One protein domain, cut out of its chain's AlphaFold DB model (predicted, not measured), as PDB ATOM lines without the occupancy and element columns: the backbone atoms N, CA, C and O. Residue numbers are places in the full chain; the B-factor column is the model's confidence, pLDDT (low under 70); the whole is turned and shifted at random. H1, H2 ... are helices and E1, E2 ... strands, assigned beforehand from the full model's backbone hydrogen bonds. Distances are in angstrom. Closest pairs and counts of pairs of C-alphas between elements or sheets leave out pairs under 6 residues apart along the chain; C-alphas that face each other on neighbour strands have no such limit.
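Overview. This is residues 48 to 69 and 107 to 210 of the 211 residues of the protein "Metallophos_2 domain-containing protein" of Eubacterium plexicaudatum ASF492 (UniProt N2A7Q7). Two small sheets make up this domain: a parallel one of three short strands, E1, E2 and E3, with the helix H1 over one face, and a strongly twisted antiparallel one, E6, E5, E4 and E7, curled like part of a barrel. The hairpin of E5 and E6 reaches away from H1 and makes one end of the longest axis. The printed part has 126 residues with one named helix and seven named strands, in the order E1 H1 E2 E3 E4 E5 E6 E7; under half of the residues are in named elements, and the class is mixed, helices and strands. The whole is compact, with a radius of gyration of the C-alphas of 15.7 A, and spans 52 by 39 by 25 A.

Along the chain. Find C-alpha 58 at (214.562, 9.962, -15.528), where E1 begins, residues 58 to 60. After the cut, H1 runs from C-alpha 107 at (199.109, 14.140, -1.044) to residue 119, 18.3 A. Next come E2, residues 123 to 126, and E3, residues 141 to 143. E4, residues 152 to 159, measures 21.0 A; E5, residues 162 to 172, measures 28.6 A and bends by 54 degrees at residue 169; E6, residues 178 to 184, measures 19.2 A. E7, residues 206 to 209, ends at C-alpha 209, (212.360, 20.733, -18.383).

Arrangement. Look first at E1 and E2, parallel neighbours, with N 59 and O 123 at 2.8 A. On the other side of E2 is E3, also parallel, with N 142 and O 124 at 2.9 A. H1 is on this sheet at a height over the sheet of 9.1 A; its closest C-alpha pair with E3 is Thr 114 and Tyr 141, 5.3 A. In H1 every O i to N i+4 pair is within hydrogen-bond range. E3 and E4 are apart, but only just, at 8.2 A. E4, E5 and E6 form a meander, each strand the antiparallel neighbour of the one before: look for N 157 and O 164 at 2.9 A, and N 181 and O 169 at 2.8 A. With E7 they form a Greek key, in which the fourth strand is the antiparallel neighbour of the first; N 209 and O 156 are 2.8 A apart.

Size, cuts and confidence. The C-alphas farthest apart are those of Met 69 and Asp 175, 52.8 A. Residues 70 to 106 are not printed, and C-alphas 69 and 107 stand 14.0 A apart across the cut. The links E2 to E3 and E6 to E7 are long. The mean pLDDT of the printed part is 71.8; residues 127 to 139 and 190 to 210 are among those under 70.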
ATOM      1  N   LEU A  48     211.044   9.256 -21.494       88.75
ATOM      2  CA  LEU A  48     212.123   8.603 -20.756       88.75
ATOM      3  C   LEU A  48     213.458   9.204 -21.208       88.75
ATOM      4  O   LEU A  48     213.830   9.075 -22.370       88.75
ATOM      5  N   LEU A  49     214.168   9.860 -20.293       86.12
ATOM      6  CA  LEU A  49     215.570  10.222 -20.470       86.12
ATOM      7  C   LEU A  49     216.408   9.087 -19.880       86.12
ATOM      8  O   LEU A  49     216.463   8.905 -18.658       86.12
ATOM      9  N   GLU A  50     217.011   8.289 -20.750       81.75
ATOM     10  CA  GLU A  50     217.842   7.164 -20.335       81.75
ATOM     11  C   GLU A  50     219.184   7.635 -19.774       81.75
ATOM     12  O   GLU A  50     219.786   8.603 -20.247       81.75
ATOM     13  N   ASP A  51     219.676   6.934 -18.756       78.25
ATOM     14  CA  ASP A  51     221.055   7.080 -18.332       78.25
ATOM     15  C   ASP A  51     221.974   6.278 -19.256       78.25
ATOM     16  O   ASP A  51     221.835   5.065 -19.368       78.25
ATOM     17  N   ALA A  52     222.966   6.941 -19.847       72.12
ATOM     18  CA  ALA A  52     223.977   6.294 -20.676       72.12
ATOM     19  C   ALA A  52     225.026   5.485 -19.884       72.12
ATOM     20  O   ALA A  52     225.748   4.687 -20.472       72.12
ATOM     21  N   LEU A  53     225.108   5.651 -18.556       71.00
ATOM     22  CA  LEU A  53     225.759   4.677 -17.666       71.00
ATOM     23  C   LEU A  53     224.755   3.709 -17.014       71.00
ATOM     24  O   LEU A  53     225.123   2.969 -16.103       71.00
ATOM     25  N   HIS A  54     223.495   3.731 -17.461       70.94
ATOM     26  CA  HIS A  54     222.393   2.851 -17.062       70.94
ATOM     27  C   HIS A  54     222.154   2.719 -15.542       70.94
ATOM     28  O   HIS A  54     221.593   1.725 -15.087       70.94
ATOM     29  N   LYS A  55     222.541   3.718 -14.733       71.38
ATOM     30  CA  LYS A  55     222.373   3.695 -13.271       71.38
ATOM     31  C   LYS A  55     220.982   4.137 -12.822       71.38
ATOM     32  O   LYS A  55     220.439   3.538 -11.897       71.38
ATOM     33  N   LYS A  56     220.411   5.195 -13.418       77.62
ATOM     34  CA  LYS A  56     219.056   5.671 -13.074       77.62
ATOM     35  C   LYS A  56     218.433   6.553 -14.160       77.62
ATOM     36  O   LYS A  56     218.809   7.712 -14.321       77.62
ATOM     37  N   ASN A  57     217.437   6.019 -14.865       85.19
ATOM     38  CA  ASN A  57     216.683   6.764 -15.877       85.19
ATOM     39  C   ASN A  57     215.760   7.811 -15.227       85.19
ATOM     40  O   ASN A  57     215.252   7.610 -14.118       85.19
ATOM     41  N   ILE A  58     215.500   8.911 -15.939       87.62
ATOM     42  CA  ILE A  58     214.562   9.962 -15.528       87.62
ATOM     43  C   ILE A  58     213.295   9.846 -16.383       87.62
ATOM     44  O   ILE A  58     213.358   9.942 -17.605       87.62
ATOM     45  N   PHE A  59     212.134   9.653 -15.757       88.75
ATOM     46  CA  PHE A  59     210.837   9.626 -16.429       88.75
ATOM     47  C   PHE A  59     210.084  10.939 -16.192       88.75
ATOM     48  O   PHE A  59     209.789  11.313 -15.055       88.75
ATOM     49  N   LEU A  60     209.768  11.637 -17.278       88.94
ATOM     50  CA  LEU A  60     209.010  12.882 -17.297       88.94
ATOM     51  C   LEU A  60     207.553  12.569 -17.643       88.94
ATOM     52  O   LEU A  60     207.286  11.898 -18.639       88.94
ATOM     53  N   THR A  61     206.590  13.073 -16.880       87.62
ATOM     54  CA  THR A  61     205.166  12.970 -17.236       87.62
ATOM     55  C   THR A  61     204.362  14.071 -16.555       87.62
ATOM     56  O   THR A  61     204.762  14.561 -15.510       87.62
ATOM     57  N   HIS A  62     203.208  14.462 -17.098       83.56
ATOM     58  CA  HIS A  62     202.438  15.570 -16.523       83.56
ATOM     59  C   HIS A  62     202.045  15.320 -15.051       83.56
ATOM     60  O   HIS A  62     202.178  16.216 -14.217       83.56
ATOM     61  N   GLY A  63     201.602  14.097 -14.719       74.88
ATOM     62  CA  GLY A  63     201.271  13.642 -13.358       74.88
ATOM     63  C   GLY A  63     199.786  13.324 -13.131       74.88
ATOM     64  O   GLY A  63     199.435  12.654 -12.156       74.88
ATOM     65  N   HIS A  64     198.904  13.724 -14.053       73.31
ATOM     66  CA  HIS A  64     197.468  13.401 -14.011       73.31
ATOM     67  C   HIS A  64     197.185  11.892 -14.101       73.31
ATOM     68  O   HIS A  64     196.129  11.422 -13.683       73.31
ATOM     69  N   GLN A  65     198.147  11.121 -14.606       68.31
ATOM     70  CA  GLN A  65     198.103   9.669 -14.756       68.31
ATOM     71  C   GLN A  65     197.890   8.931 -13.418       68.31
ATOM     72  O   GLN A  65     197.382   7.815 -13.415       68.31
ATOM     73  N   ALA A  66     198.200   9.554 -12.273       57.28
ATOM     74  CA  ALA A  66     197.913   9.007 -10.941       57.28
ATOM     75  C   ALA A  66     196.519   9.390 -10.377       57.28
ATOM     76  O   ALA A  66     196.122   8.884  -9.322       57.28
ATOM     77  N   GLN A  67     195.746  10.236 -11.076       57.97
ATOM     78  CA  GLN A  67     194.392  10.690 -10.701       57.97
ATOM     79  C   GLN A  67     193.251   9.907 -11.388       57.97
ATOM     80  O   GLN A  67     192.186  10.448 -11.680       57.97
ATOM     81  N   ILE A  68     193.428   8.600 -11.600       48.84
ATOM     82  CA  ILE A  68     192.439   7.736 -12.284       48.84
ATOM     83  C   ILE A  68     191.053   7.727 -11.589       48.84
ATOM     84  O   ILE A  68     190.032   7.506 -12.234       48.84
ATOM     85  N   MET A  69     190.975   8.037 -10.288       39.69
ATOM     86  CA  MET A  69     189.739   7.955  -9.488       39.69
ATOM     87  C   MET A  69     188.757   9.141  -9.613       39.69
ATOM     88  O   MET A  69     187.926   9.326  -8.730       39.69
ATOM     89  N   GLY A 107     198.099  14.930  -1.762       62.38
ATOM     90  CA  GLY A 107     199.109  14.140  -1.044       62.38
ATOM     91  C   GLY A 107     199.065  12.647  -1.391       62.38
ATOM     92  O   GLY A 107     200.104  12.034  -1.621       62.38
ATOM     93  N   ALA A 108     197.868  12.066  -1.519       67.19
ATOM     94  CA  ALA A 108     197.708  10.668  -1.931       67.19
ATOM     95  C   ALA A 108     198.219  10.401  -3.365       67.19
ATOM     96  O   ALA A 108     198.736   9.322  -3.655       67.19
ATOM     97  N   VAL A 109     198.107  11.386  -4.261       69.19
ATOM     98  CA  VAL A 109     198.675  11.338  -5.620       69.19
ATOM     99  C   VAL A 109     200.205  11.395  -5.576       69.19
ATOM    100  O   VAL A 109     200.862  10.551  -6.180       69.19
ATOM    101  N   GLU A 110     200.772  12.324  -4.804       71.25
ATOM    102  CA  GLU A 110     202.224  12.492  -4.619       71.25
ATOM    103  C   GLU A 110     202.872  11.232  -4.008       71.25
ATOM    104  O   GLU A 110     203.922  10.781  -4.473       71.25
ATOM    105  N   GLN A 111     202.205  10.583  -3.048       76.50
ATOM    106  CA  GLN A 111     202.627   9.295  -2.483       76.50
ATOM    107  C   GLN A 111     202.582   8.148  -3.505       76.50
ATOM    108  O   GLN A 111     203.527   7.361  -3.576       76.50
ATOM    109  N   ARG A 112     201.521   8.045  -4.322       79.56
ATOM    110  CA  ARG A 112     201.412   7.017  -5.380       79.56
ATOM    111  C   ARG A 112     202.505   7.174  -6.439       79.56
ATOM    112  O   ARG A 112     203.145   6.185  -6.786       79.56
ATOM    113  N   LEU A 113     202.745   8.404  -6.900       81.12
ATOM    114  CA  LEU A 113     203.818   8.739  -7.844       81.12
ATOM    115  C   LEU A 113     205.194   8.372  -7.260       81.12
ATOM    116  O   LEU A 113     205.974   7.681  -7.911       81.12
ATOM    117  N   THR A 114     205.452   8.735  -5.999       80.62
ATOM    118  CA  THR A 114     206.707   8.405  -5.299       80.62
ATOM    119  C   THR A 114     206.917   6.894  -5.169       80.62
ATOM    120  O   THR A 114     207.998   6.399  -5.489       80.62
ATOM    121  N   LYS A 115     205.886   6.146  -4.752       82.88
ATOM    122  CA  LYS A 115     205.962   4.687  -4.584       82.88
ATOM    123  C   LYS A 115     206.184   3.969  -5.916       82.88
ATOM    124  O   LYS A 115     207.017   3.070  -5.981       82.88
ATOM    125  N   TRP A 116     205.502   4.393  -6.983       86.12
ATOM    126  CA  TRP A 116     205.724   3.854  -8.328       86.12
ATOM    127  C   TRP A 116     207.156   4.122  -8.812       86.12
ATOM    128  O   TRP A 116     207.825   3.203  -9.277       86.12
ATOM    129  N   ALA A 117     207.671   5.342  -8.625       85.56
ATOM    130  CA  ALA A 117     209.035   5.690  -9.022       85.56
ATOM    131  C   ALA A 117     210.094   4.862  -8.276       85.56
ATOM    132  O   ALA A 117     211.048   4.385  -8.886       85.56
ATOM    133  N   GLN A 118     209.890   4.616  -6.975       81.56
ATOM    134  CA  GLN A 118     210.717   3.695  -6.186       81.56
ATOM    135  C   GLN A 118     210.645   2.255  -6.725       81.56
ATOM    136  O   GLN A 118     211.683   1.621  -6.893       81.56
ATOM    137  N   GLN A 119     209.446   1.749  -7.038       82.88
ATOM    138  CA  GLN A 119     209.242   0.391  -7.566       82.88
ATOM    139  C   GLN A 119     209.823   0.181  -8.971       82.88
ATOM    140  O   GLN A 119     210.193  -0.938  -9.308       82.88
ATOM    141  N   GLN A 120     209.881   1.220  -9.804       83.44
ATOM    142  CA  GLN A 120     210.517   1.181 -11.130       83.44
ATOM    143  C   GLN A 120     211.984   1.641 -11.101       83.44
ATOM    144  O   GLN A 120     212.627   1.706 -12.142       83.44
ATOM    145  N   GLN A 121     212.501   1.997  -9.921       83.31
ATOM    146  CA  GLN A 121     213.838   2.554  -9.686       83.31
ATOM    147  C   GLN A 121     214.191   3.807 -10.519       83.31
ATOM    148  O   GLN A 121     215.353   4.200 -10.560       83.31
ATOM    149  N   VAL A 122     213.217   4.495 -11.122       84.75
ATOM    150  CA  VAL A 122     213.425   5.725 -11.912       84.75
ATOM    151  C   VAL A 122     213.440   6.985 -11.040       84.75
ATOM    152  O   VAL A 122     213.035   6.975  -9.876       84.75
ATOM    153  N   ILE A 123     213.896   8.104 -11.601       86.25
ATOM    154  CA  ILE A 123     213.587   9.444 -11.084       86.25
ATOM    155  C   ILE A 123     212.352   9.959 -11.822       86.25
ATOM    156  O   ILE A 123     212.387  10.115 -13.035       86.25
ATOM    157  N   LEU A 124     211.264  10.235 -11.109       86.50
ATOM    158  CA  LEU A 124     210.013  10.729 -11.684       86.50
ATOM    159  C   LEU A 124     209.902  12.253 -11.557       86.50
ATOM    160  O   LEU A 124     210.085  12.793 -10.466       86.50
ATOM    161  N   ILE A 125     209.543  12.933 -12.646       87.25
ATOM    162  CA  ILE A 125     209.305  14.383 -12.686       87.25
ATOM    163  C   ILE A 125     207.889  14.666 -13.202       87.25
ATOM    164  O   ILE A 125     207.489  14.112 -14.227       87.25
ATOM    165  N   ALA A 126     207.149  15.532 -12.499       85.00
ATOM    166  CA  ALA A 126     205.791  15.962 -12.860       85.00
ATOM    167  C   ALA A 126     205.473  17.404 -12.417       85.00
ATOM    168  O   ALA A 126     206.239  17.985 -11.660       85.00
ATOM    169  N   GLY A 127     204.331  17.969 -12.838       69.75
ATOM    170  CA  GLY A 127     203.861  19.303 -12.396       69.75
ATOM    171  C   GLY A 127     202.440  19.336 -11.808       69.75
ATOM    172  O   GLY A 127     202.089  20.216 -11.025       69.75
ATOM    173  N   HIS A 128     201.615  18.331 -12.117       66.00
ATOM    174  CA  HIS A 128     200.147  18.363 -11.997       66.00
ATOM    175  C   HIS A 128     199.528  18.749 -10.629       66.00
ATOM    176  O   HIS A 128     198.358  19.124 -10.569       66.00
ATOM    177  N   THR A 129     200.247  18.675  -9.504       60.47
ATOM    178  CA  THR A 129     199.697  19.091  -8.192       60.47
ATOM    179  C   THR A 129     199.892  20.576  -7.865       60.47
ATOM    180  O   THR A 129     199.259  21.067  -6.918       60.47
ATOM    181  N   HIS A 130     200.695  21.295  -8.663       60.50
ATOM    182  CA  HIS A 130     201.125  22.687  -8.467       60.50
ATOM    183  C   HIS A 130     201.903  22.931  -7.155       60.50
ATOM    184  O   HIS A 130     201.954  24.057  -6.663       60.50
ATOM    185  N   ARG A 131     202.516  21.888  -6.572       59.44
ATOM    186  CA  ARG A 131     203.356  21.983  -5.366       59.44
ATOM    187  C   ARG A 131     204.837  21.821  -5.742       59.44
ATOM    188  O   ARG A 131     205.275  20.681  -5.861       59.44
ATOM    189  N   PRO A 132     205.609  22.910  -5.933       57.72
ATOM    190  CA  PRO A 132     207.035  22.812  -6.249       57.72
ATOM    191  C   PRO A 132     207.775  22.007  -5.171       57.72
ATOM    192  O   PRO A 132     207.716  22.347  -3.990       57.72
ATOM    193  N   PHE A 133     208.455  20.931  -5.572       64.75
ATOM    194  CA  PHE A 133     209.136  20.011  -4.659       64.75
ATOM    195  C   PHE A 133     210.460  19.537  -5.263       64.75
ATOM    196  O   PHE A 133     210.485  18.721  -6.184       64.75
ATOM    197  N   ALA A 134     211.566  20.052  -4.719       56.19
ATOM    198  CA  ALA A 134     212.927  19.748  -5.166       56.19
ATOM    199  C   ALA A 134     213.476  18.411  -4.632       56.19
ATOM    200  O   ALA A 134     214.610  18.058  -4.936       56.19
ATOM    201  N   GLY A 135     212.695  17.681  -3.829       57.94
ATOM    202  CA  GLY A 135     213.139  16.445  -3.196       57.94
ATOM    203  C   GLY A 135     214.206  16.632  -2.114       57.94
ATOM    204  O   GLY A 135     214.566  17.733  -1.702       57.94
ATOM    205  N   MET A 136     214.703  15.492  -1.653       56.50
ATOM    206  CA  MET A 136     215.992  15.312  -0.988       56.50
ATOM    207  C   MET A 136     216.848  14.395  -1.878       56.50
ATOM    208  O   MET A 136     216.346  13.838  -2.851       56.50
ATOM    209  N   GLU A 137     218.124  14.181  -1.561       55.47
ATOM    210  CA  GLU A 137     219.051  13.442  -2.445       55.47
ATOM    211  C   GLU A 137     218.633  11.984  -2.734       55.47
ATOM    212  O   GLU A 137     218.984  11.425  -3.771       55.47
ATOM    213  N   GLN A 138     217.817  11.383  -1.861       59.97
ATOM    214  CA  GLN A 138     217.241  10.041  -2.039       59.97
ATOM    215  C   GLN A 138     215.830  10.046  -2.669       59.97
ATOM    216  O   GLN A 138     215.248   8.984  -2.910       59.97
ATOM    217  N   SER A 139     215.243  11.216  -2.945       67.75
ATOM    218  CA  SER A 139     213.906  11.316  -3.535       67.75
ATOM    219  C   SER A 139     213.893  10.777  -4.964       67.75
ATOM    220  O   SER A 139     214.655  11.195  -5.827       67.75
ATOM    221  N   SER A 140     212.964   9.858  -5.230       75.94
ATOM    222  CA  SER A 140     212.688   9.358  -6.586       75.94
ATOM    223  C   SER A 140     211.524  10.100  -7.258       75.94
ATOM    224  O   SER A 140     211.076   9.688  -8.318       75.94
ATOM    225  N   TYR A 141     211.042  11.196  -6.662       80.62
ATOM    226  CA  TYR A 141     209.979  12.046  -7.201       80.62
ATOM    227  C   TYR A 141     210.298  13.529  -6.977       80.62
ATOM    228  O   TYR A 141     210.657  13.925  -5.867       80.62
ATOM    229  N   PHE A 142     210.141  14.322  -8.036       81.75
ATOM    230  CA  PHE A 142     210.345  15.768  -8.090       81.75
ATOM    231  C   PHE A 142     209.122  16.431  -8.731       81.75
ATOM    232  O   PHE A 142     208.465  15.839  -9.592       81.75
ATOM    233  N   ASN A 143     208.833  17.673  -8.342       78.81
ATOM    234  CA  ASN A 143     207.683  18.412  -8.853       78.81
ATOM    235  C   ASN A 143     208.072  19.820  -9.327       78.81
ATOM    236  O   ASN A 143     208.594  20.609  -8.538       78.81
ATOM    237  N   THR A 144     207.798  20.136 -10.596       75.38
ATOM    238  CA  THR A 144     208.089  21.437 -11.231       75.38
ATOM    239  C   THR A 144     207.213  22.578 -10.706       75.38
ATOM    240  O   THR A 144     207.511  23.747 -10.953       75.38
ATOM    241  N   GLY A 145     206.149  22.274  -9.960       72.25
ATOM    242  CA  GLY A 145     205.167  23.242  -9.490       72.25
ATOM    243  C   GLY A 145     204.169  23.628 -10.579       72.25
ATOM    244  O   GLY A 145     203.756  22.804 -11.383       72.25
ATOM    245  N   SER A 146     203.732  24.889 -10.570       63.28
ATOM    246  CA  SER A 146     202.689  25.377 -11.485       63.28
ATOM    247  C   SER A 146     203.179  25.606 -12.921       63.28
ATOM    248  O   SER A 146     202.355  25.745 -13.822       63.28
ATOM    249  N   CYS A 147     204.501  25.698 -13.112       68.00
ATOM    250  CA  CYS A 147     205.228  26.130 -14.312       68.00
ATOM    251  C   CYS A 147     204.897  27.551 -14.797       68.00
ATOM    252  O   CYS A 147     205.809  28.333 -15.032       68.00
ATOM    253  N   VAL A 148     203.625  27.943 -14.835       68.00
ATOM    254  CA  VAL A 148     203.160  29.326 -14.992       68.00
ATOM    255  C   VAL A 148     202.549  29.802 -13.672       68.00
ATOM    256  O   VAL A 148     201.646  29.163 -13.127       68.00
ATOM    257  N   HIS A 149     203.029  30.934 -13.154       67.38
ATOM    258  CA  HIS A 149     202.484  31.625 -11.983       67.38
ATOM    259  C   HIS A 149     202.613  33.153 -12.179       67.38
ATOM    260  O   HIS A 149     203.580  33.594 -12.801       67.38
ATOM    261  N   PRO A 150     201.705  34.004 -11.650       68.06
ATOM    262  CA  PRO A 150     201.785  35.460 -11.851       68.06
ATOM    263  C   PRO A 150     203.099  36.099 -11.373       68.06
ATOM    264  O   PRO A 150     203.532  37.106 -11.917       68.06
ATOM    265  N   ALA A 151     203.755  35.488 -10.381       71.12
ATOM    266  CA  ALA A 151     205.043  35.927  -9.839       71.12
ATOM    267  C   ALA A 151     206.266  35.166 -10.407       71.12
ATOM    268  O   ALA A 151     207.291  35.085  -9.725       71.12
ATOM    269  N   GLY A 152     206.153  34.552 -11.592       81.38
ATOM    270  CA  GLY A 152     207.263  33.908 -12.310       81.38
ATOM    271  C   GLY A 152     206.962  32.511 -12.868       81.38
ATOM    272  O   GLY A 152     205.950  31.890 -12.553       81.38
ATOM    273  N   ILE A 153     207.884  32.006 -13.682       85.62
ATOM    274  CA  ILE A 153     207.882  30.652 -14.247       85.62
ATOM    275  C   ILE A 153     208.658  29.722 -13.306       85.62
ATOM    276  O   ILE A 153     209.704  30.119 -12.794       85.62
ATOM    277  N   THR A 154     208.190  28.493 -13.086       84.88
ATOM    278  CA  THR A 154     208.956  27.444 -12.380       84.88
ATOM    279  C   THR A 154     209.306  26.300 -13.326       84.88
ATOM    280  O   THR A 154     208.588  26.044 -14.284       84.88
ATOM    281  N   GLY A 155     210.410  25.600 -13.078       86.62
ATOM    282  CA  GLY A 155     210.833  24.474 -13.912       86.62
ATOM    283  C   GLY A 155     211.980  23.698 -13.282       86.62
ATOM    284  O   GLY A 155     212.470  24.065 -12.213       86.62
ATOM    285  N   ILE A 156     212.403  22.615 -13.932       87.06
ATOM    286  CA  ILE A 156     213.554  21.823 -13.496       87.06
ATOM    287  C   ILE A 156     214.645  21.868 -14.562       87.06
ATOM    288  O   ILE A 156     214.450  21.465 -15.704       87.06
ATOM    289  N   GLU A 157     215.826  22.325 -14.162       87.50
ATOM    290  CA  GLU A 157     217.038  22.218 -14.967       87.50
ATOM    291  C   GLU A 157     217.731  20.884 -14.685       87.50
ATOM    292  O   GLU A 157     218.002  20.542 -13.528       87.50
ATOM    293  N   ILE A 158     218.056  20.155 -15.754       84.56
ATOM    294  CA  ILE A 158     218.878  18.946 -15.734       84.56
ATOM    295  C   ILE A 158     220.172  19.271 -16.488       84.56
ATOM    296  O   ILE A 158     220.232  19.248 -17.719       84.56
ATOM    297  N   ALA A 159     221.223  19.605 -15.739       82.75
ATOM    298  CA  ALA A 159     222.525  19.994 -16.282       82.75
ATOM    299  C   ALA A 159     223.649  19.398 -15.431       82.75
ATOM    300  O   ALA A 159     223.547  19.356 -14.206       82.75
ATOM    301  N   ASN A 160     224.719  18.899 -16.066       77.56
ATOM    302  CA  ASN A 160     225.842  18.228 -15.386       77.56
ATOM    303  C   ASN A 160     225.404  17.159 -14.360       77.56
ATOM    304  O   ASN A 160     226.054  16.966 -13.337       77.56
ATOM    305  N   ARG A 161     224.279  16.482 -14.641       72.69
ATOM    306  CA  ARG A 161     223.646  15.448 -13.793       72.69
ATOM    307  C   ARG A 161     223.200  15.927 -12.418       72.69
ATOM    308  O   ARG A 161     223.032  15.155 -11.482       72.69
ATOM    309  N   ARG A 162     222.914  17.218 -12.326       79.56
ATOM    310  CA  ARG A 162     222.277  17.835 -11.174       79.56
ATOM    311  C   ARG A 162     220.859  18.226 -11.548       79.56
ATOM    312  O   ARG A 162     220.641  18.824 -12.600       79.56
ATOM    313  N   ILE A 163     219.915  17.865 -10.687       84.69
ATOM    314  CA  ILE A 163     218.503  18.221 -10.827       84.69
ATOM    315  C   ILE A 163     218.281  19.455  -9.957       84.69
ATOM    316  O   ILE A 163     218.460  19.404  -8.738       84.69
ATOM    317  N   THR A 164     217.940  20.578 -10.584       85.81
ATOM    318  CA  THR A 164     217.733  21.854  -9.888       85.81
ATOM    319  C   THR A 164     216.328  22.361 -10.155       85.81
ATOM    320  O   THR A 164     216.001  22.699 -11.289       85.81
ATOM    321  N   LEU A 165     215.502  22.447  -9.111       87.31
ATOM    322  CA  LEU A 165     214.238  23.173  -9.182       87.31
ATOM    323  C   LEU A 165     214.536  24.676  -9.178       87.31
ATOM    324  O   LEU A 165     215.221  25.178  -8.283       87.31
ATOM    325  N   VAL A 166     214.041  25.388 -10.182       88.19
ATOM    326  CA  VAL A 166     214.331  26.807 -10.410       88.19
ATOM    327  C   VAL A 166     213.059  27.621 -10.587       88.19
ATOM    328  O   VAL A 166     211.980  27.097 -10.883       88.19
ATOM    329  N   LYS A 167     213.210  28.932 -10.415       88.56
ATOM    330  CA  LYS A 167     212.194  29.932 -10.705       88.56
ATOM    331  C   LYS A 167     212.810  31.085 -11.489       88.56
ATOM    332  O   LYS A 167     213.808  31.656 -11.057       88.56
ATOM    333  N   TRP A 168     212.177  31.460 -12.593       89.38
ATOM    334  CA  TRP A 168     212.482  32.680 -13.332       89.38
ATOM    335  C   TRP A 168     211.408  33.727 -13.045       89.38
ATOM    336  O   TRP A 168     210.218  33.450 -13.176       89.38
ATOM    337  N   LEU A 169     211.809  34.925 -12.637       90.38
ATOM    338  CA  LEU A 169     210.900  36.013 -12.274       90.38
ATOM    339  C   LEU A 169     211.467  37.364 -12.728       90.38
ATOM    340  O   LEU A 169     212.688  37.497 -12.811       90.38
ATOM    341  N   PRO A 170     210.618  38.367 -13.012       89.62
ATOM    342  CA  PRO A 170     211.092  39.737 -13.136       89.62
ATOM    343  C   PRO A 170     211.638  40.221 -11.786       89.62
ATOM    344  O   PRO A 170     211.019  40.002 -10.745       89.62
ATOM    345  N   ASP A 171     212.783  40.891 -11.822       92.06
ATOM    346  CA  ASP A 171     213.354  41.653 -10.710       92.06
ATOM    347  C   ASP A 171     213.881  42.995 -11.261       92.06
ATOM    348  O   ASP A 171     214.044  43.156 -12.474       92.06
ATOM    349  N   THR A 172     214.091  43.987 -10.396       93.88
ATOM    350  CA  THR A 172     214.441  45.364 -10.789       93.88
ATOM    351  C   THR A 172     215.726  45.798 -10.102       93.88
ATOM    352  O   THR A 172     215.853  45.730  -8.882       93.88
ATOM    353  N   ARG A 173     216.702  46.249 -10.890       91.62
ATOM    354  CA  ARG A 173     217.965  46.783 -10.369       91.62
ATOM    355  C   ARG A 173     217.798  48.222  -9.837       91.62
ATOM    356  O   ARG A 173     216.846  48.905 -10.212       91.62
ATOM    357  N   PRO A 174     218.750  48.739  -9.030       93.44
ATOM    358  CA  PRO A 174     218.733  50.133  -8.563       93.44
ATOM    359  C   PRO A 174     218.772  51.195  -9.678       93.44
ATOM    360  O   PRO A 174     218.362  52.327  -9.447       93.44
ATOM    361  N   ASP A 175     219.219  50.837 -10.887       94.38
ATOM    362  CA  ASP A 175     219.168  51.671 -12.101       94.38
ATOM    363  C   ASP A 175     217.787  51.654 -12.798       94.38
ATOM    364  O   ASP A 175     217.655  52.124 -13.925       94.38
ATOM    365  N   GLN A 176     216.760  51.106 -12.135       92.00
ATOM    366  CA  GLN A 176     215.390  50.897 -12.625       92.00
ATOM    367  C   GLN A 176     215.265  49.937 -13.822       92.00
ATOM    368  O   GLN A 176     214.170  49.756 -14.358       92.00
ATOM    369  N   VAL A 177     216.344  49.255 -14.227       94.31
ATOM    370  CA  VAL A 177     216.282  48.269 -15.311       94.31
ATOM    371  C   VAL A 177     215.670  46.964 -14.802       94.31
ATOM    372  O   VAL A 177     216.196  46.308 -13.896       94.31
ATOM    373  N   VAL A 178     214.560  46.569 -15.427       91.44
ATOM    374  CA  VAL A 178     213.899  45.276 -15.213       91.44
ATOM    375  C   VAL A 178     214.667  44.175 -15.944       91.44
ATOM    376  O   VAL A 178     215.034  44.325 -17.110       91.44
ATOM    377  N   PHE A 179     214.888  43.046 -15.276       91.62
ATOM    378  CA  PHE A 179     215.556  41.872 -15.838       91.62
ATOM    379  C   PHE A 179     214.888  40.577 -15.361       91.62
ATOM    380  O   PHE A 179     214.157  40.570 -14.372       91.62
ATOM    381  N   ILE A 180     215.140  39.462 -16.054       90.50
ATOM    382  CA  ILE A 180     214.707  38.140 -15.590       90.50
ATOM    383  C   ILE A 180     215.789  37.549 -14.686       90.50
ATOM    384  O   ILE A 180     216.899  37.248 -15.125       90.50
ATOM    385  N   LYS A 181     215.445  37.367 -13.416       91.75
ATOM    386  CA  LYS A 181     216.270  36.727 -12.395       91.75
ATOM    387  C   LYS A 181     215.946  35.240 -12.315       91.75
ATOM    388  O   LYS A 181     214.783  34.851 -12.397       91.75
ATOM    389  N   ARG A 182     216.977  34.419 -12.112       91.38
ATOM    390  CA  ARG A 182     216.877  32.973 -11.878       91.38
ATOM    391  C   ARG A 182     217.200  32.666 -10.417       91.38
ATOM    392  O   ARG A 182     218.346  32.800  -9.998       91.38
ATOM    393  N   GLU A 183     216.210  32.203  -9.668       90.06
ATOM    394  CA  GLU A 183     216.342  31.739  -8.284       90.06
ATOM    395  C   GLU A 183     216.303  30.203  -8.224       90.06
ATOM    396  O   GLU A 183     215.653  29.552  -9.044       90.06
ATOM    397  N   VAL A 184     217.005  29.608  -7.255       89.25
ATOM    398  CA  VAL A 184     216.988  28.156  -7.009       89.25
ATOM    399  C   VAL A 184     216.028  27.862  -5.857       89.25
ATOM    400  O   VAL A 184     216.209  28.364  -4.750       89.25
ATOM    401  N   LEU A 185     215.007  27.041  -6.108       81.69
ATOM    402  CA  LEU A 185     213.970  26.703  -5.131       81.69
ATOM    403  C   LEU A 185     214.328  25.428  -4.354       81.69
ATOM    404  O   LEU A 185     213.712  24.379  -4.530       81.69
ATOM    405  N   GLY A 186     215.329  25.528  -3.478       75.62
ATOM    406  CA  GLY A 186     215.752  24.448  -2.578       75.62
ATOM    407  C   GLY A 186     217.203  24.020  -2.795       75.62
ATOM    408  O   GLY A 186     218.037  24.813  -3.226       75.62
ATOM    409  N   LYS A 187     217.524  22.763  -2.476       75.38
ATOM    410  CA  LYS A 187     218.849  22.194  -2.760       75.38
ATOM    411  C   LYS A 187     218.888  21.661  -4.192       75.38
ATOM    412  O   LYS A 187     218.019  20.889  -4.584       75.38
ATOM    413  N   THR A 188     219.926  22.018  -4.947       77.81
ATOM    414  CA  THR A 188     220.312  21.267  -6.148       77.81
ATOM    415  C   THR A 188     220.630  19.834  -5.736       77.81
ATOM    416  O   THR A 188     221.577  19.620  -4.980       77.81
ATOM    417  N   VAL A 189     219.872  18.853  -6.228       74.81
ATOM    418  CA  VAL A 189     220.178  17.446  -5.958       74.81
ATOM    419  C   VAL A 189     221.347  17.026  -6.842       74.81
ATOM    420  O   VAL A 189     221.231  16.951  -8.071       74.81
ATOM    421  N   GLY A 190     222.478  16.754  -6.189       62.22
ATOM    422  CA  GLY A 190     223.607  16.049  -6.777       62.22
ATOM    423  C   GLY A 190     223.189  14.627  -7.110       62.22
ATOM    424  O   GLY A 190     223.113  13.767  -6.237       62.22
ATOM    425  N   SER A 191     222.889  14.370  -8.379       55.50
ATOM    426  CA  SER A 191     222.762  13.007  -8.861       55.50
ATOM    427  C   SER A 191     224.172  12.533  -9.208       55.50
ATOM    428  O   SER A 191     224.580  12.570 -10.359       55.50
ATOM    429  N   ASP A 192     224.925  12.119  -8.184       48.16
ATOM    430  CA  ASP A 192     226.228  11.437  -8.309       48.16
ATOM    431  C   ASP A 192     226.061   9.894  -8.348       48.16
ATOM    432  O   ASP A 192     226.934   9.136  -8.783       48.16
ATOM    433  N   SER A 193     224.839   9.428  -8.081       46.06
ATOM    434  CA  SER A 193     224.302   8.091  -8.363       46.06
ATOM    435  C   SER A 193     224.118   7.754  -9.862       46.06
ATOM    436  O   SER A 193     223.296   6.910 -10.192       46.06
ATOM    437  N   LEU A 194     224.932   8.290 -10.789       42.50
ATOM    438  CA  LEU A 194     224.739   9.639 -11.352       42.50
ATOM    439  C   LEU A 194     225.814  10.136 -12.359       42.50
ATOM    440  O   LEU A 194     225.924  11.340 -12.536       42.50
ATOM    441  N   ALA A 195     226.633   9.310 -13.029       31.86
ATOM    442  CA  ALA A 195     227.735   9.820 -13.888       31.86
ATOM    443  C   ALA A 195     227.415   9.857 -15.409       31.86
ATOM    444  O   ALA A 195     226.671   9.021 -15.889       31.86
ATOM    445  N   LYS A 196     227.949  10.873 -16.123       33.66
ATOM    446  CA  LYS A 196     227.743  11.302 -17.543       33.66
ATOM    447  C   LYS A 196     226.562  10.712 -18.356       33.66
ATOM    448  O   LYS A 196     226.574   9.554 -18.743       33.66
ATOM    449  N   PHE A 197     225.637  11.585 -18.787       37.94
ATOM    450  CA  PHE A 197     224.762  11.300 -19.931       37.94
ATOM    451  C   PHE A 197     225.597  11.455 -21.210       37.94
ATOM    452  O   PHE A 197     226.250  12.486 -21.386       37.94
ATOM    453  N   THR A 198     225.572  10.461 -22.091       32.75
ATOM    454  CA  THR A 198     226.099  10.540 -23.461       32.75
ATOM    455  C   THR A 198     224.974  10.270 -24.456       32.75
ATOM    456  O   THR A 198     223.951   9.681 -24.119       32.75
ATOM    457  N   ASN A 199     225.127  10.796 -25.668       39.16
ATOM    458  CA  ASN A 199     224.027  10.929 -26.617       39.16
ATOM    459  C   ASN A 199     223.814   9.684 -27.481       39.16
ATOM    460  O   ASN A 199     224.737   9.249 -28.164       39.16
ATOM    461  N   SER A 200     222.564   9.231 -27.559       33.38
ATOM    462  CA  SER A 200     222.041   8.427 -28.672       33.38
ATOM    463  C   SER A 200     221.321   9.279 -29.734       33.38
ATOM    464  O   SER A 200     221.258   8.862 -30.884       33.38
ATOM    465  N   TYR A 201     220.833  10.485 -29.385       34.09
ATOM    466  CA  TYR A 201     219.979  11.319 -30.258       34.09
ATOM    467  C   TYR A 201     220.300  12.834 -30.255       34.09
ATOM    468  O   TYR A 201     219.438  13.656 -30.543       34.09
ATOM    469  N   GLY A 202     221.543  13.226 -29.955       31.56
ATOM    470  CA  GLY A 202     222.042  14.591 -30.225       31.56
ATOM    471  C   GLY A 202     221.556  15.731 -29.310       31.56
ATOM    472  O   GLY A 202     221.709  16.894 -29.673       31.56
ATOM    473  N   LEU A 203     221.010  15.442 -28.126       35.97
ATOM    474  CA  LEU A 203     220.493  16.458 -27.201       35.97
ATOM    475  C   LEU A 203     221.578  17.328 -26.539       35.97
ATOM    476  O   LEU A 203     222.731  16.928 -26.370       35.97
ATOM    477  N   CYS A 204     221.180  18.546 -26.165       33.78
ATOM    478  CA  CYS A 204     222.056  19.617 -25.686       33.78
ATOM    479  C   CYS A 204     222.702  19.327 -24.312       33.78
ATOM    480  O   CYS A 204     222.162  18.600 -23.483       33.78
ATOM    481  N   SER A 205     223.831  19.985 -24.023       30.69
ATOM    482  CA  SER A 205     224.526  19.944 -22.721       30.69
ATOM    483  C   SER A 205     223.746  20.579 -21.553       30.69
ATOM    484  O   SER A 205     224.180  20.498 -20.400       30.69
ATOM    485  N   LYS A 206     222.580  21.172 -21.835       33.56
ATOM    486  CA  LYS A 206     221.544  21.545 -20.867       33.56
ATOM    487  C   LYS A 206     220.188  21.034 -21.352       33.56
ATOM    488  O   LYS A 206     219.762  21.400 -22.447       33.56
ATOM    489  N   CYS A 207     219.487  20.279 -20.508       42.81
ATOM    490  CA  CYS A 207     218.073  19.965 -20.698       42.81
ATOM    491  C   CYS A 207     217.245  20.788 -19.705       42.81
ATOM    492  O   CYS A 207     217.299  20.564 -18.494       42.81
ATOM    493  N   GLU A 208     216.489  21.754 -20.216       45.34
ATOM    494  CA  GLU A 208     215.568  22.581 -19.435       45.34
ATOM    495  C   GLU A 208     214.169  21.962 -19.545       45.34
ATOM    496  O   GLU A 208     213.620  21.848 -20.639       45.34
ATOM    497  N   VAL A 209     213.615  21.492 -18.422       50.69
ATOM    498  CA  VAL A 209     212.360  20.733 -18.383       50.69
ATOM    499  C   VAL A 209     211.265  21.560 -17.709       50.69
ATOM    500  O   VAL A 209     211.236  21.735 -16.487       50.69
ATOM    501  N   LEU A 210     210.331  22.029 -18.533       52.44
ATOM    502  CA  LEU A 210     209.038  22.586 -18.133       52.44
ATOM    503  C   LEU A 210     207.947  21.541 -18.443       52.44
ATOM    504  O   LEU A 210     207.985  20.926 -19.509       52.44
TER     505      LEU A 210